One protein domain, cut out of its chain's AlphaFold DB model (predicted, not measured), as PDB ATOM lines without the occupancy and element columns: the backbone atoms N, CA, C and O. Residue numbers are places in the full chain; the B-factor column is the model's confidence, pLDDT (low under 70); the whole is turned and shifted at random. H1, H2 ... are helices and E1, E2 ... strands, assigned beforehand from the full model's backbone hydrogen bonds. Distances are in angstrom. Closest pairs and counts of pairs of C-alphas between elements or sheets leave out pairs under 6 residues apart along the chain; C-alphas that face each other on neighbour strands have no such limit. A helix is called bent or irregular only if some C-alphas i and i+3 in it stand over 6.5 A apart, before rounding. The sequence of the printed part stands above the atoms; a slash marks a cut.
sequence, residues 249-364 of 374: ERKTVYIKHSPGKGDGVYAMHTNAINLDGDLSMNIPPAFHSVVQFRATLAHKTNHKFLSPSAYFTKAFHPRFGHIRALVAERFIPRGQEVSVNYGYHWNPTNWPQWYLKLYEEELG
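AT A GLANCE: This is residues 249 to 364 of the 374 residues of an uncharacterized protein of Tigriopus californicus (UniProt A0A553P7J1). Little regular structure is here: a long hairpin, E5 and E6, bent in E5, covers one side of a loop-filled middle, with the small hairpin E3 and E4 near it. Hairpin E1 and E2 and helix H2 lie beyond the middle. The 116 printed residues run H1, E1 to E6, H2; the class is mixed, with 44 residues in named elements. It is compact, with radius of gyration of the C-alphas 14.2 A and spans 42 by 36 by 29 A.

IN THESE COORDINATES: Find C-alpha 310 at (-24.173, 12.363, 3.426), where E5, 310 to 317, begins; E6, 321 to 328, spans 21.0 A. Then find E3, 273 to 276; E4, 279 to 281; E1, 256 to 258; E2, 262 to 264; H1, 249 to 252; H2, 353 to 363, ending at (-42.320, 15.915, 6.770).

HOW THE PARTS SIT: Antiparallel E5 and E6 have N 313 and O 325 2.9 A apart; E5 bends by 70 degrees at 314. In antiparallel E3 and E4, N 275 and O 279 are 2.8 A apart; in E1 and E2, N 258 and O 262, 2.9 A. The closest C-alphas of E3 and E6, Leu 275 and Arg 324, are 6.5 A apart. H2 has every O i to N i+4 pair within hydrogen-bond range; H1 is too short for one. H2 and E5 are apart.

THE WHOLE: C-alphas 318 and 364, the farthest apart, are 42.7 A apart. The printed part has no cut; links E4 to E5 and E6 to H2 are long. Residues 261 and 263 to 270 have pLDDT under 70.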
ATOM      1  N   GLU A 249     -13.341   2.534  -1.623       78.75
ATOM      2  CA  GLU A 249     -14.753   2.313  -1.275       78.75
ATOM      3  C   GLU A 249     -14.975   0.994  -0.514       78.75
ATOM      4  O   GLU A 249     -15.620   0.972   0.535       78.75
ATOM      5  N   ARG A 250     -14.318  -0.096  -0.945       82.44
ATOM      6  CA  ARG A 250     -14.348  -1.415  -0.275       82.44
ATOM      7  C   ARG A 250     -13.925  -1.388   1.208       82.44
ATOM      8  O   ARG A 250     -14.155  -2.359   1.926       82.44
ATOM      9  N   LYS A 251     -13.244  -0.334   1.671       79.62
ATOM     10  CA  LYS A 251     -12.816  -0.171   3.075       79.62
ATOM     11  C   LYS A 251     -13.746   0.726   3.887       79.62
ATOM     12  O   LYS A 251     -13.669   0.684   5.114       79.62
ATOM     13  N   THR A 252     -14.531   1.573   3.229       73.06
ATOM     14  CA  THR A 252     -15.338   2.620   3.868       73.06
ATOM     15  C   THR A 252     -16.810   2.245   3.951       73.06
ATOM     16  O   THR A 252     -17.448   2.579   4.947       73.06
ATOM     17  N   VAL A 253     -17.335   1.511   2.967       80.31
ATOM     18  CA  VAL A 253     -18.739   1.082   2.910       80.31
ATOM     19  C   VAL A 253     -18.869  -0.415   2.629       80.31
ATOM     20  O   VAL A 253     -17.968  -1.065   2.098       80.31
ATOM     21  N   TYR A 254     -20.017  -0.972   3.005       79.44
ATOM     22  CA  TYR A 254     -20.440  -2.327   2.670       79.44
ATOM     23  C   TYR A 254     -21.960  -2.345   2.485       79.44
ATOM     24  O   TYR A 254     -22.651  -1.398   2.859       79.44
ATOM     25  N   ILE A 255     -22.467  -3.426   1.899       80.88
ATOM     26  CA  ILE A 255     -23.881  -3.591   1.552       80.88
ATOM     27  C   ILE A 255     -24.540  -4.578   2.510       80.88
ATOM     28  O   ILE A 255     -23.906  -5.531   2.970       80.88
ATOM     29  N   LYS A 256     -25.805  -4.320   2.835       77.44
ATOM     30  CA  LYS A 256     -26.629  -5.110   3.756       77.44
ATOM     31  C   LYS A 256     -28.083  -5.109   3.234       77.44
ATOM     32  O   LYS A 256     -28.402  -4.392   2.288       77.44
ATOM     33  N   HIS A 257     -28.976  -5.852   3.886       81.38
ATOM     34  CA  HIS A 257     -30.428  -5.774   3.672       81.38
ATOM     35  C   HIS A 257     -31.132  -4.793   4.640       81.38
ATOM     36  O   HIS A 257     -30.874  -4.864   5.847       81.38
ATOM     37  N   SER A 258     -32.016  -3.914   4.140       71.94
ATOM     38  CA  SER A 258     -32.811  -2.976   4.956       71.94
ATOM     39  C   SER A 258     -34.285  -3.362   5.051       71.94
ATOM     40  O   SER A 258     -34.922  -3.561   4.007       71.94
ATOM     41  N   PRO A 259     -34.859  -3.373   6.273       76.50
ATOM     42  CA  PRO A 259     -36.295  -3.519   6.474       76.50
ATOM     43  C   PRO A 259     -37.092  -2.535   5.606       76.50
ATOM     44  O   PRO A 259     -36.899  -1.324   5.677       76.50
ATOM     45  N   GLY A 260     -37.980  -3.061   4.762       72.94
ATOM     46  CA  GLY A 260     -38.883  -2.268   3.917       72.94
ATOM     47  C   GLY A 260     -38.245  -1.523   2.732       72.94
ATOM     48  O   GLY A 260     -38.988  -1.005   1.905       72.94
ATOM     49  N   LYS A 261     -36.908  -1.483   2.609       66.19
ATOM     50  CA  LYS A 261     -36.187  -0.746   1.542       66.19
ATOM     51  C   LYS A 261     -35.264  -1.627   0.670       66.19
ATOM     52  O   LYS A 261     -34.666  -1.158  -0.294       66.19
ATOM     53  N   GLY A 262     -35.156  -2.924   0.962       70.44
ATOM     54  CA  GLY A 262     -34.402  -3.877   0.136       70.44
ATOM     55  C   GLY A 262     -32.876  -3.720   0.225       70.44
ATOM     56  O   GLY A 262     -32.331  -3.376   1.276       70.44
ATOM     57  N   ASP A 263     -32.179  -4.021  -0.876       57.78
ATOM     58  CA  ASP A 263     -30.718  -4.203  -0.921       57.78
ATOM     59  C   ASP A 263     -29.930  -2.968  -1.372       57.78
ATOM     60  O   ASP A 263     -29.955  -2.583  -2.551       57.78
ATOM     61  N   GLY A 264     -29.067  -2.464  -0.488       56.47
ATOM     62  CA  GLY A 264     -28.033  -1.503  -0.861       56.47
ATOM     63  C   GLY A 264     -27.046  -1.189   0.264       56.47
ATOM     64  O   GLY A 264     -26.884  -1.965   1.202       56.47
ATOM     65  N   VAL A 265     -26.415  -0.017   0.195       58.12
ATOM     66  CA  VAL A 265     -26.043   0.705   1.414       58.12
ATOM     67  C   VAL A 265     -27.335   1.073   2.160       58.12
ATOM     68  O   VAL A 265     -27.324   0.997   3.382       58.12
ATOM     69  N   TYR A 266     -28.412   1.412   1.420       34.84
ATOM     70  CA  TYR A 266     -29.712   0.704   1.254       34.84
ATOM     71  C   TYR A 266     -30.514   1.388   0.089       34.84
ATOM     72  O   TYR A 266     -30.027   2.386  -0.430       34.84
ATOM     73  N   ALA A 267     -31.655   0.887  -0.426       28.97
ATOM     74  CA  ALA A 267     -32.130   1.232  -1.800       28.97
ATOM     75  C   ALA A 267     -33.634   1.658  -1.936       28.97
ATOM     76  O   ALA A 267     -34.344   1.682  -0.940       28.97
ATOM     77  N   MET A 268     -34.219   2.015  -3.105       29.78
ATOM     78  CA  MET A 268     -33.903   1.671  -4.513       29.78
ATOM     79  C   MET A 268     -34.606   2.572  -5.583       29.78
ATOM     80  O   MET A 268     -35.379   3.460  -5.241       29.78
ATOM     81  N   HIS A 269     -34.414   2.227  -6.874       46.34
ATOM     82  CA  HIS A 269     -35.038   2.740  -8.121       46.34
ATOM     83  C   HIS A 269     -34.513   4.066  -8.704       46.34
ATOM     84  O   HIS A 269     -34.109   4.967  -7.983       46.34
ATOM     85  N   THR A 270     -34.465   4.090 -10.051       58.41
ATOM     86  CA  THR A 270     -33.699   5.009 -10.922       58.41
ATOM     87  C   THR A 270     -32.362   5.443 -10.328       58.41
ATOM     88  O   THR A 270     -32.251   6.510  -9.737       58.41
ATOM     89  N   ASN A 271     -31.302   4.672 -10.596       77.88
ATOM     90  CA  ASN A 271     -29.914   5.041 -10.272       77.88
ATOM     91  C   ASN A 271     -29.379   6.200 -11.148       77.88
ATOM     92  O   ASN A 271     -28.170   6.312 -11.361       77.88
ATOM     93  N   ALA A 272     -30.282   7.006 -11.709       83.56
ATOM     94  CA  ALA A 272     -29.989   8.138 -12.557       83.56
ATOM     95  C   ALA A 272     -29.667   9.348 -11.676       83.56
ATOM     96  O   ALA A 272     -30.464   9.739 -10.827       83.56
ATOM     97  N   ILE A 273     -28.500   9.948 -11.884       89.69
ATOM     98  CA  ILE A 273     -28.078  11.159 -11.185       89.69
ATOM     99  C   ILE A 273     -27.479  12.139 -12.188       89.69
ATOM    100  O   ILE A 273     -26.665  11.765 -13.034       89.69
ATOM    101  N   ASN A 274     -27.875  13.408 -12.094       89.50
ATOM    102  CA  ASN A 274     -27.267  14.471 -12.882       89.50
ATOM    103  C   ASN A 274     -25.770  14.582 -12.537       89.50
ATOM    104  O   ASN A 274     -25.403  14.726 -11.368       89.50
ATOM    105  N   LEU A 275     -24.896  14.524 -13.537       88.38
ATOM    106  CA  LEU A 275     -23.466  14.758 -13.368       88.38
ATOM    107  C   LEU A 275     -23.139  16.229 -13.613       88.38
ATOM    108  O   LEU A 275     -22.598  16.873 -12.712       88.38
ATOM    109  N   ASP A 276     -23.477  16.731 -14.802       84.94
ATOM    110  CA  ASP A 276     -23.221  18.113 -15.205       84.94
ATOM    111  C   ASP A 276     -24.078  18.534 -16.403       84.94
ATOM    112  O   ASP A 276     -24.124  17.797 -17.385       84.94
ATOM    113  N   GLY A 277     -24.724  19.703 -16.358       87.69
ATOM    114  CA  GLY A 277     -25.632  20.147 -17.427       87.69
ATOM    115  C   GLY A 277     -26.651  19.060 -17.800       87.69
ATOM    116  O   GLY A 277     -27.314  18.514 -16.919       87.69
ATOM    117  N   ASP A 278     -26.710  18.692 -19.079       86.25
ATOM    118  CA  ASP A 278     -27.574  17.615 -19.594       86.25
ATOM    119  C   ASP A 278     -27.005  16.195 -19.384       86.25
ATOM    120  O   ASP A 278     -27.688  15.192 -19.617       86.25
ATOM    121  N   LEU A 279     -25.750  16.063 -18.936       88.81
ATOM    122  CA  LEU A 279     -25.112  14.768 -18.721       88.81
ATOM    123  C   LEU A 279     -25.600  14.135 -17.413       88.81
ATOM    124  O   LEU A 279     -25.322  14.621 -16.315       88.81
ATOM    125  N   SER A 280     -26.256  12.982 -17.529       89.25
ATOM    126  CA  SER A 280     -26.602  12.110 -16.404       89.25
ATOM    127  C   SER A 280     -25.763  10.831 -16.410       89.25
ATOM    128  O   SER A 280     -25.338  10.338 -17.454       89.25
ATOM    129  N   MET A 281     -25.509  10.285 -15.223       92.31
ATOM    130  CA  MET A 281     -25.007   8.923 -15.046       92.31
ATOM    131  C   MET A 281     -26.168   8.021 -14.653       92.31
ATOM    132  O   MET A 281     -27.037   8.454 -13.902       92.31
ATOM    133  N   ASN A 282     -26.142   6.758 -15.074       90.25
ATOM    134  CA  ASN A 282     -27.117   5.753 -14.664       90.25
ATOM    135  C   ASN A 282     -26.432   4.394 -14.458       90.25
ATOM    136  O   ASN A 282     -25.511   4.048 -15.196       90.25
ATOM    137  N   ILE A 283     -26.914   3.603 -13.498       90.12
ATOM    138  CA  ILE A 283     -26.596   2.174 -13.379       90.12
ATOM    139  C   ILE A 283     -27.838   1.400 -13.845       90.12
ATOM    140  O   ILE A 283     -28.823   1.377 -13.103       90.12
ATOM    141  N   PRO A 284     -27.840   0.808 -15.057       87.31
ATOM    142  CA  PRO A 284     -29.032   0.195 -15.640       87.31
ATOM    143  C   PRO A 284     -29.408  -1.131 -14.946       87.31
ATOM    144  O   PRO A 284     -28.573  -1.714 -14.249       87.31
ATOM    145  N   PRO A 285     -30.629  -1.666 -15.171       86.31
ATOM    146  CA  PRO A 285     -31.165  -2.826 -14.445       86.31
ATOM    147  C   PRO A 285     -30.249  -4.056 -14.367       86.31
ATOM    148  O   PRO A 285     -30.123  -4.654 -13.299       86.31
ATOM    149  N   ALA A 286     -29.538  -4.388 -15.450       87.50
ATOM    150  CA  ALA A 286     -28.587  -5.508 -15.507       87.50
ATOM    151  C   ALA A 286     -27.355  -5.355 -14.582       87.50
ATOM    152  O   ALA A 286     -26.589  -6.300 -14.404       87.50
ATOM    153  N   PHE A 287     -27.165  -4.174 -13.991       90.56
ATOM    154  CA  PHE A 287     -26.104  -3.840 -13.044       90.56
ATOM    155  C   PHE A 287     -26.656  -3.408 -11.672       90.56
ATOM    156  O   PHE A 287     -25.907  -2.932 -10.827       90.56
ATOM    157  N   HIS A 288     -27.950  -3.616 -11.390       86.38
ATOM    158  CA  HIS A 288     -28.514  -3.369 -10.055       86.38
ATOM    159  C   HIS A 288     -28.037  -4.385  -8.998       86.38
ATOM    160  O   HIS A 288     -28.083  -4.087  -7.800       86.38
ATOM    161  N   SER A 289     -27.616  -5.592  -9.397       88.31
ATOM    162  CA  SER A 289     -27.077  -6.590  -8.466       88.31
ATOM    163  C   SER A 289     -25.596  -6.356  -8.200       88.31
ATOM    164  O   SER A 289     -24.799  -6.226  -9.125       88.31
ATOM    165  N   VAL A 290     -25.201  -6.439  -6.931       89.44
ATOM    166  CA  VAL A 290     -23.804  -6.287  -6.482       89.44
ATOM    167  C   VAL A 290     -22.894  -7.442  -6.919       89.44
ATOM    168  O   VAL A 290     -21.667  -7.351  -6.855       89.44
ATOM    169  N   VAL A 291     -23.501  -8.542  -7.372       90.75
ATOM    170  CA  VAL A 291     -22.815  -9.661  -8.027       90.75
ATOM    171  C   VAL A 291     -22.405  -9.273  -9.452       90.75
ATOM    172  O   VAL A 291     -21.314  -9.630  -9.890       90.75
ATOM    173  N   GLN A 292     -23.253  -8.510 -10.152       91.62
ATOM    174  CA  GLN A 292     -23.045  -8.061 -11.532       91.62
ATOM    175  C   GLN A 292     -22.210  -6.772 -11.591       91.62
ATOM    176  O   GLN A 292     -21.326  -6.650 -12.439       91.62
ATOM    177  N   PHE A 293     -22.443  -5.833 -10.669       92.75
ATOM    178  CA  PHE A 293     -21.742  -4.555 -10.595       92.75
ATOM    179  C   PHE A 293     -21.422  -4.158  -9.152       92.75
ATOM    180  O   PHE A 293     -22.298  -3.918  -8.328       92.75
ATOM    181  N   ARG A 294     -20.130  -4.040  -8.862       93.31
ATOM    182  CA  ARG A 294     -19.582  -3.570  -7.581       93.31
ATOM    183  C   ARG A 294     -18.368  -2.660  -7.762       93.31
ATOM    184  O   ARG A 294     -17.592  -2.498  -6.830       93.31
ATOM    185  N   ALA A 295     -18.175  -2.121  -8.969       92.69
ATOM    186  CA  ALA A 295     -17.085  -1.206  -9.294       92.69
ATOM    187  C   ALA A 295     -17.225   0.139  -8.567       92.69
ATOM    188  O   ALA A 295     -16.211   0.696  -8.150       92.69
ATOM    189  N   THR A 296     -18.467   0.597  -8.379       93.31
ATOM    190  CA  THR A 296     -18.861   1.626  -7.408       93.31
ATOM    191  C   THR A 296     -20.153   1.206  -6.700       93.31
ATOM    192  O   THR A 296     -20.987   0.508  -7.282       93.31
ATOM    193  N   LEU A 297     -20.352   1.632  -5.454       92.50
ATOM    194  CA  LEU A 297     -21.504   1.282  -4.616       92.50
ATOM    195  C   LEU A 297     -22.381   2.490  -4.261       92.50
ATOM    196  O   LEU A 297     -23.482   2.305  -3.757       92.50
ATOM    197  N   ALA A 298     -21.956   3.719  -4.565       92.38
ATOM    198  CA  ALA A 298     -22.702   4.938  -4.232       92.38
ATOM    199  C   ALA A 298     -24.169   4.965  -4.727       92.38
ATOM    200  O   ALA A 298     -25.033   5.506  -4.037       92.38
ATOM    201  N   HIS A 299     -24.472   4.320  -5.862       89.31
ATOM    202  CA  HIS A 299     -25.833   4.150  -6.407       89.31
ATOM    203  C   HIS A 299     -26.774   3.322  -5.508       89.31
ATOM    204  O   HIS A 299     -27.975   3.262  -5.734       89.31
ATOM    205  N   LYS A 300     -26.227   2.660  -4.487       88.50
ATOM    206  CA  LYS A 300     -26.957   1.905  -3.474       88.50
ATOM    207  C   LYS A 300     -27.218   2.722  -2.207       88.50
ATOM    208  O   LYS A 300     -27.413   2.113  -1.165       88.50
ATOM    209  N   THR A 301     -27.140   4.049  -2.243       91.50
ATOM    210  CA  THR A 301     -27.309   4.897  -1.049       91.50
ATOM    211  C   THR A 301     -28.727   5.401  -0.955       91.50
ATOM    212  O   THR A 301     -29.266   5.881  -1.945       91.50
ATOM    213  N   ASN A 302     -29.306   5.305   0.234       91.81
ATOM    214  CA  ASN A 302     -30.740   5.427   0.402       91.81
ATOM    215  C   ASN A 302     -31.207   6.871   0.556       91.81
ATOM    216  O   ASN A 302     -30.462   7.727   1.047       91.81
ATOM    217  N   HIS A 303     -32.473   7.119   0.226       93.00
ATOM    218  CA  HIS A 303     -33.078   8.419   0.475       93.00
ATOM    219  C   HIS A 303     -33.446   8.627   1.953       93.00
ATOM    220  O   HIS A 303     -33.964   7.720   2.617       93.00
ATOM    221  N   LYS A 304     -33.231   9.859   2.427       93.88
ATOM    222  CA  LYS A 304     -33.810  10.419   3.645       93.88
ATOM    223  C   LYS A 304     -34.030  11.931   3.496       93.88
ATOM    224  O   LYS A 304     -33.124  12.618   3.015       93.88
ATOM    225  N   PHE A 305     -35.172  12.455   3.946       93.69
ATOM    226  CA  PHE A 305     -35.430  13.899   3.962       93.69
ATOM    227  C   PHE A 305     -34.781  14.543   5.182       93.69
ATOM    228  O   PHE A 305     -33.975  15.469   5.057       93.69
ATOM    229  N   LEU A 306     -35.106  14.031   6.373       92.00
ATOM    230  CA  LEU A 306     -34.693  14.628   7.634       92.00
ATOM    231  C   LEU A 306     -33.346  14.095   8.118       92.00
ATOM    232  O   LEU A 306     -33.187  12.932   8.505       92.00
ATOM    233  N   SER A 307     -32.377  15.010   8.203       91.56
ATOM    234  CA  SER A 307     -31.011  14.717   8.641       91.56
ATOM    235  C   SER A 307     -30.374  13.558   7.849       91.56
ATOM    236  O   SER A 307     -30.015  12.541   8.462       91.56
ATOM    237  N   PRO A 308     -30.185  13.678   6.518       95.00
ATOM    238  CA  PRO A 308     -29.314  12.766   5.774       95.00
ATOM    239  C   PRO A 308     -27.915  12.752   6.406       95.00
ATOM    240  O   PRO A 308     -27.531  13.680   7.116       95.00
ATOM    241  N   SER A 309     -27.161  11.669   6.248       94.19
ATOM    242  CA  SER A 309     -25.800  11.569   6.804       94.19
ATOM    243  C   SER A 309     -24.712  11.993   5.816       94.19
ATOM    244  O   SER A 309     -23.565  12.195   6.217       94.19
ATOM    245  N   ALA A 310     -25.061  12.073   4.534       94.12
ATOM    246  CA  ALA A 310     -24.173  12.363   3.426       94.12
ATOM    247  C   ALA A 310     -24.894  13.173   2.335       94.12
ATOM    248  O   ALA A 310     -26.120  13.263   2.328       94.12
ATOM    249  N   TYR A 311     -24.126  13.681   1.373       92.50
ATOM    250  CA  TYR A 311     -24.614  14.301   0.140       92.50
ATOM    251  C   TYR A 311     -23.787  13.851  -1.071       92.50
ATOM    252  O   TYR A 311     -22.662  13.362  -0.930       92.50
ATOM    253  N   PHE A 312     -24.336  14.035  -2.275       92.12
ATOM    254  CA  PHE A 312     -23.606  13.823  -3.525       92.12
ATOM    255  C   PHE A 312     -22.858  15.087  -3.961       92.12
ATOM    256  O   PHE A 312     -23.446  16.159  -4.088       92.12
ATOM    257  N   THR A 313     -21.579  14.948  -4.299       89.88
ATOM    258  CA  THR A 313     -20.761  16.007  -4.914       89.88
ATOM    259  C   THR A 313     -20.151  15.543  -6.236       89.88
ATOM    260  O   THR A 313     -20.090  14.341  -6.491       89.88
ATOM    261  N   LYS A 314     -19.687  16.470  -7.082       89.56
ATOM    262  CA  LYS A 314     -18.858  16.150  -8.260       89.56
ATOM    263  C   LYS A 314     -17.482  15.646  -7.793       89.56
ATOM    264  O   LYS A 314     -16.952  16.164  -6.816       89.56
ATOM    265  N   ALA A 315     -16.879  14.668  -8.466       88.50
ATOM    266  CA  ALA A 315     -15.563  14.124  -8.115       88.50
ATOM    267  C   ALA A 315     -14.781  13.628  -9.342       88.50
ATOM    268  O   ALA A 315     -15.375  13.125 -10.296       88.50
ATOM    269  N   PHE A 316     -13.450  13.750  -9.311       88.19
ATOM    270  CA  PHE A 316     -12.567  13.147 -10.310       88.19
ATOM    271  C   PHE A 316     -11.983  11.839  -9.769       88.19
ATOM    272  O   PHE A 316     -11.191  11.839  -8.824       88.19
ATOM    273  N   HIS A 317     -12.323  10.717 -10.404       90.44
ATOM    274  CA  HIS A 317     -11.803   9.403 -10.045       90.44
ATOM    275  C   HIS A 317     -10.725   8.932 -11.039       90.44
ATOM    276  O   HIS A 317     -11.010   8.875 -12.237       90.44
ATOM    277  N   PRO A 318      -9.529   8.479 -10.597       88.44
ATOM    278  CA  PRO A 318      -8.440   8.050 -11.493       88.44
ATOM    279  C   PRO A 318      -8.815   6.880 -12.413       88.44
ATOM    280  O   PRO A 318      -8.167   6.670 -13.434       88.44
ATOM    281  N   ARG A 319      -9.852   6.107 -12.058       92.06
ATOM    282  CA  ARG A 319     -10.414   5.051 -12.909       92.06
ATOM    283  C   ARG A 319     -11.619   5.503 -13.737       92.06
ATOM    284  O   ARG A 319     -11.724   5.075 -14.875       92.06
ATOM    285  N   PHE A 320     -12.533   6.308 -13.199       92.81
ATOM    286  CA  PHE A 320     -13.838   6.553 -13.843       92.81
ATOM    287  C   PHE A 320     -13.962   7.939 -14.497       92.81
ATOM    288  O   PHE A 320     -14.927   8.183 -15.213       92.81
ATOM    289  N   GLY A 321     -12.990   8.835 -14.296       91.50
ATOM    290  CA  GLY A 321     -13.071  10.225 -14.739       91.50
ATOM    291  C   GLY A 321     -14.043  11.033 -13.881       91.50
ATOM    292  O   GLY A 321     -14.080  10.867 -12.661       91.50
ATOM    293  N   HIS A 322     -14.809  11.919 -14.515       90.75
ATOM    294  CA  HIS A 322     -15.798  12.761 -13.841       90.75
ATOM    295  C   HIS A 322     -17.001  11.913 -13.424       90.75
ATOM    296  O   HIS A 322     -17.674  11.334 -14.275       90.75
ATOM    297  N   ILE A 323     -17.263  11.852 -12.120       92.25
ATOM    298  CA  ILE A 323     -18.393  11.137 -11.520       92.25
ATOM    299  C   ILE A 323     -19.007  11.961 -10.379       92.25
ATOM    300  O   ILE A 323     -18.539  13.051 -10.048       92.25
ATOM    301  N   ARG A 324     -20.047  11.423  -9.739       91.81
ATOM    302  CA  ARG A 324     -20.508  11.862  -8.415       91.81
ATOM    303  C   ARG A 324     -19.910  10.956  -7.335       91.81
ATOM    304  O   ARG A 324     -19.760   9.757  -7.552       91.81
ATOM    305  N   ALA A 325     -19.609  11.524  -6.172       90.62
ATOM    306  CA  ALA A 325     -19.153  10.808  -4.982       90.62
ATOM    307  C   ALA A 325     -19.991  11.196  -3.757       90.62
ATOM    308  O   ALA A 325     -20.599  12.266  -3.730       90.62
ATOM    309  N   LEU A 326     -19.995  10.331  -2.743       90.75
ATOM    310  CA  LEU A 326     -20.645  10.585  -1.458       90.75
ATOM    311  C   LEU A 326     -19.677  11.264  -0.493       90.75
ATOM    312  O   LEU A 326     -18.588  10.753  -0.235       90.75
ATOM    313  N   VAL A 327     -20.112  12.380   0.083       88.88
ATOM    314  CA  VAL A 327     -19.428  13.095   1.163       88.88
ATOM    315  C   VAL A 327     -20.268  12.954   2.419       88.88
ATOM    316  O   VAL A 327     -21.462  13.234   2.377       88.88
ATOM    317  N   ALA A 328     -19.675  12.558   3.543       89.25
ATOM    318  CA  ALA A 328     -20.378  12.590   4.821       89.25
ATOM    319  C   ALA A 328     -20.552  14.046   5.302       89.25
ATOM    320  O   ALA A 328     -19.600  14.821   5.305       89.25
ATOM    321  N   GLU A 329     -21.764  14.414   5.726       88.88
ATOM    322  CA  GLU A 329     -22.061  15.734   6.315       88.88
ATOM    323  C   GLU A 329     -21.665  15.809   7.792       88.88
ATOM    324  O   GLU A 329     -21.453  16.883   8.354       88.88
ATOM    325  N   ARG A 330     -21.604  14.647   8.444       88.31
ATOM    326  CA  ARG A 330     -21.288  14.493   9.860       88.31
ATOM    327  C   ARG A 330     -20.566  13.175  10.110       88.31
ATOM    328  O   ARG A 330     -20.464  12.327   9.231       88.31
ATOM    329  N   PHE A 331     -20.105  12.971  11.340       89.50
ATOM    330  CA  PHE A 331     -19.556  11.682  11.748       89.50
ATOM    331  C   PHE A 331     -20.609  10.569  11.611       89.50
ATOM    332  O   PHE A 331     -21.711  10.692  12.147       89.50
ATOM    333  N   ILE A 332     -20.246   9.482  10.923       88.75
ATOM    334  CA  ILE A 332     -21.079   8.286  10.750       88.75
ATOM    335  C   ILE A 332     -20.435   7.130  11.540       88.75
ATOM    336  O   ILE A 332     -19.385   6.622  11.134       88.75
ATOM    337  N   PRO A 333     -21.018   6.716  12.680       88.69
ATOM    338  CA  PRO A 333     -20.632   5.509  13.405       88.69
ATOM    339  C   PRO A 333     -20.586   4.254  12.525       88.69
ATOM    340  O   PRO A 333     -21.411   4.054  11.633       88.69
ATOM    341  N   ARG A 334     -19.651   3.343  12.823       88.00
ATOM    342  CA  ARG A 334     -19.564   2.047  12.136       88.00
ATOM    343  C   ARG A 334     -20.871   1.265  12.312       88.00
ATOM    344  O   ARG A 334     -21.259   0.970  13.436       88.00
ATOM    345  N   GLY A 335     -21.475   0.860  11.197       88.75
ATOM    346  CA  GLY A 335     -22.711   0.072  11.172       88.75
ATOM    347  C   GLY A 335     -23.994   0.896  11.047       88.75
ATOM    348  O   GLY A 335     -25.056   0.299  10.880       88.75
ATOM    349  N   GLN A 336     -23.907   2.230  11.080       92.00
ATOM    350  CA  GLN A 336     -25.014   3.112  10.716       92.00
ATOM    351  C   GLN A 336     -25.179   3.181   9.184       92.00
ATOM    352  O   GLN A 336     -24.194   3.175   8.448       92.00
ATOM    353  N   GLU A 337     -26.429   3.258   8.719       91.69
ATOM    354  CA  GLU A 337     -26.789   3.501   7.314       91.69
ATOM    355  C   GLU A 337     -26.257   4.856   6.828       91.69
ATOM    356  O   GLU A 337     -26.406   5.878   7.506       91.69
ATOM    357  N   VAL A 338     -25.689   4.866   5.620       92.50
ATOM    358  CA  VAL A 338     -25.426   6.103   4.882       92.50
ATOM    359  C   VAL A 338     -26.679   6.441   4.079       92.50
ATOM    360  O   VAL A 338     -27.121   5.646   3.252       92.50
ATOM    361  N   SER A 339     -27.241   7.621   4.322       94.75
ATOM    362  CA  SER A 339     -28.396   8.171   3.607       94.75
ATOM    363  C   SER A 339     -28.107   9.572   3.076       94.75
ATOM    364  O   SER A 339     -27.303  10.312   3.654       94.75
ATOM    365  N   VAL A 340     -28.783   9.920   1.984       95.00
ATOM    366  CA  VAL A 340     -28.693  11.196   1.263       95.00
ATOM    367  C   VAL A 340     -30.091  11.771   1.035       95.00
ATOM    368  O   VAL A 340     -31.060  11.024   0.887       95.00
ATOM    369  N   ASN A 341     -30.209  13.091   0.913       94.31
ATOM    370  CA  ASN A 341     -31.384  13.654   0.253       94.31
ATOM    371  C   ASN A 341     -31.193  13.501  -1.273       94.31
ATOM    372  O   ASN A 341     -30.114  13.799  -1.783       94.31
ATOM    373  N   TYR A 342     -32.194  12.979  -1.994       93.25
ATOM    374  CA  TYR A 342     -32.106  12.779  -3.450       93.25
ATOM    375  C   TYR A 342     -32.334  14.085  -4.218       93.25
ATOM    376  O   TYR A 342     -31.911  14.188  -5.366       93.25
ATOM    377  N   GLY A 343     -32.974  15.081  -3.595       90.62
ATOM    378  CA  GLY A 343     -33.182  16.394  -4.195       90.62
ATOM    379  C   GLY A 343     -34.072  16.368  -5.437       90.62
ATOM    380  O   GLY A 343     -33.855  17.174  -6.339       90.62
ATOM    381  N   TYR A 344     -35.055  15.459  -5.514       88.38
ATOM    382  CA  TYR A 344     -36.058  15.532  -6.579       88.38
ATOM    383  C   TYR A 344     -36.758  16.894  -6.517       88.38
ATOM    384  O   TYR A 344     -37.253  17.294  -5.462       88.38
ATOM    385  N   HIS A 345     -36.801  17.597  -7.654       86.38
ATOM    386  CA  HIS A 345     -37.503  18.875  -7.782       86.38
ATOM    387  C   HIS A 345     -38.953  18.746  -7.311       86.38
ATOM    388  O   HIS A 345     -39.579  17.713  -7.550       86.38
ATOM    389  N   TRP A 346     -39.485  19.792  -6.670       85.00
ATOM    390  CA  TRP A 346     -40.855  19.810  -6.156       85.00
ATOM    391  C   TRP A 346     -41.879  19.613  -7.278       85.00
ATOM    392  O   TRP A 346     -42.209  20.536  -8.020       85.00
ATOM    393  N   ASN A 347     -42.347  18.375  -7.417       86.31
ATOM    394  CA  ASN A 347     -43.397  17.974  -8.341       86.31
ATOM    395  C   ASN A 347     -43.997  16.642  -7.849       86.31
ATOM    396  O   ASN A 347     -43.655  15.587  -8.390       86.31
ATOM    397  N   PRO A 348     -44.856  16.671  -6.809       85.19
ATOM    398  CA  PRO A 348     -45.427  15.467  -6.200       85.19
ATOM    399  C   PRO A 348     -46.105  14.520  -7.201       85.19
ATOM    400  O   PRO A 348     -46.009  13.305  -7.054       85.19
ATOM    401  N   THR A 349     -46.707  15.060  -8.266       86.44
ATOM    402  CA  THR A 349     -47.345  14.299  -9.356       86.44
ATOM    403  C   THR A 349     -46.365  13.401 -10.119       86.44
ATOM    404  O   THR A 349     -46.744  12.321 -10.567       86.44
ATOM    405  N   ASN A 350     -45.105  13.826 -10.249       83.56
ATOM    406  CA  ASN A 350     -44.050  13.098 -10.962       83.56
ATOM    407  C   ASN A 350     -43.086  12.354 -10.022       83.56
ATOM    408  O   ASN A 350     -42.122  11.739 -10.486       83.56
ATOM    409  N   TRP A 351     -43.300  12.408  -8.706       87.81
ATOM    410  CA  TRP A 351     -42.465  11.689  -7.750       87.81
ATOM    411  C   TRP A 351     -42.765  10.185  -7.752       87.81
ATOM    412  O   TRP A 351     -43.921   9.770  -7.879       87.81
ATOM    413  N   PRO A 352     -41.748   9.325  -7.546       87.38
ATOM    414  CA  PRO A 352     -41.987   7.924  -7.231       87.38
ATOM    415  C   PRO A 352     -42.899   7.804  -6.004       87.38
ATOM    416  O   PRO A 352     -42.666   8.465  -4.995       87.38
ATOM    417  N   GLN A 353     -43.893   6.917  -6.049       89.75
ATOM    418  CA  GLN A 353     -44.886   6.767  -4.973       89.75
ATOM    419  C   GLN A 353     -44.257   6.489  -3.594       89.75
ATOM    420  O   GLN A 353     -44.752   6.963  -2.574       89.75
ATOM    421  N   TRP A 354     -43.120   5.787  -3.551       90.06
ATOM    422  CA  TRP A 354     -42.368   5.567  -2.311       90.06
ATOM    423  C   TRP A 354     -41.761   6.858  -1.735       90.06
ATOM    424  O   TRP A 354     -41.641   6.977  -0.520       90.06
ATOM    425  N   TYR A 355     -41.380   7.812  -2.590       90.44
ATOM    426  CA  TYR A 355     -40.778   9.089  -2.198       90.44
ATOM    427  C   TYR A 355     -41.848  10.042  -1.666       90.44
ATOM    428  O   TYR A 355     -41.637  10.658  -0.631       90.44
ATOM    429  N   LEU A 356     -43.016  10.086  -2.319       90.25
ATOM    430  CA  LEU A 356     -44.190  10.814  -1.829       90.25
ATOM    431  C   LEU A 356     -44.651  10.279  -0.464       90.25
ATOM    432  O   LEU A 356     -44.764  11.047   0.484       90.25
ATOM    433  N   LYS A 357     -44.808   8.957  -0.322       91.75
ATOM    434  CA  LYS A 357     -45.170   8.341   0.963       91.75
ATOM    435  C   LYS A 357     -44.145   8.642   2.062       91.75
ATOM    436  O   LYS A 357     -44.522   8.969   3.180       91.75
ATOM    437  N   LEU A 358     -42.849   8.566   1.748       91.75
ATOM    438  CA  LEU A 358     -41.788   8.884   2.707       91.75
ATOM    439  C   LEU A 358     -41.721  10.390   3.031       91.75
ATOM    440  O   LEU A 358     -41.310  10.749   4.131       91.75
ATOM    441  N   TYR A 359     -42.137  11.264   2.106       91.88
ATOM    442  CA  TYR A 359     -42.295  12.698   2.359       91.88
ATOM    443  C   TYR A 359     -43.394  12.922   3.396       91.88
ATOM    444  O   TYR A 359     -43.160  13.578   4.404       91.88
ATOM    445  N   GLU A 360     -44.566  12.320   3.189       91.62
ATOM    446  CA  GLU A 360     -45.695  12.411   4.117       91.62
ATOM    447  C   GLU A 360     -45.346  11.837   5.503       91.62
ATOM    448  O   GLU A 360     -45.709  12.424   6.521       91.62
ATOM    449  N   GLU A 361     -44.580  10.739   5.549       91.69
ATOM    450  CA  GLU A 361     -44.089  10.114   6.786       91.69
ATOM    451  C   GLU A 361     -43.029  10.949   7.536       91.69
ATOM    452  O   GLU A 361     -43.067  10.993   8.767       91.69
ATOM    453  N   GLU A 362     -42.067  11.580   6.845       91.31
ATOM    454  CA  GLU A 362     -40.978  12.341   7.492       91.31
ATOM    455  C   GLU A 362     -41.291  13.837   7.691       91.31
ATOM    456  O   GLU A 362     -40.765  14.433   8.630       91.31
ATOM    457  N   LEU A 363     -42.104  14.458   6.829       90.69
ATOM    458  CA  LEU A 363     -42.320  15.915   6.770       90.69
ATOM    459  C   LEU A 363     -43.786  16.354   6.932       90.69
ATOM    460  O   LEU A 363     -44.027  17.542   7.154       90.69
ATOM    461  N   GLY A 364     -44.747  15.428   6.875       86.31
ATOM    462  CA  GLY A 364     -46.182  15.718   6.964       86.31
ATOM    463  C   GLY A 364     -46.863  15.912   5.605       86.31
ATOM    464  O   GLY A 364     -46.239  15.827   4.547       86.31
TER     465      GLY A 364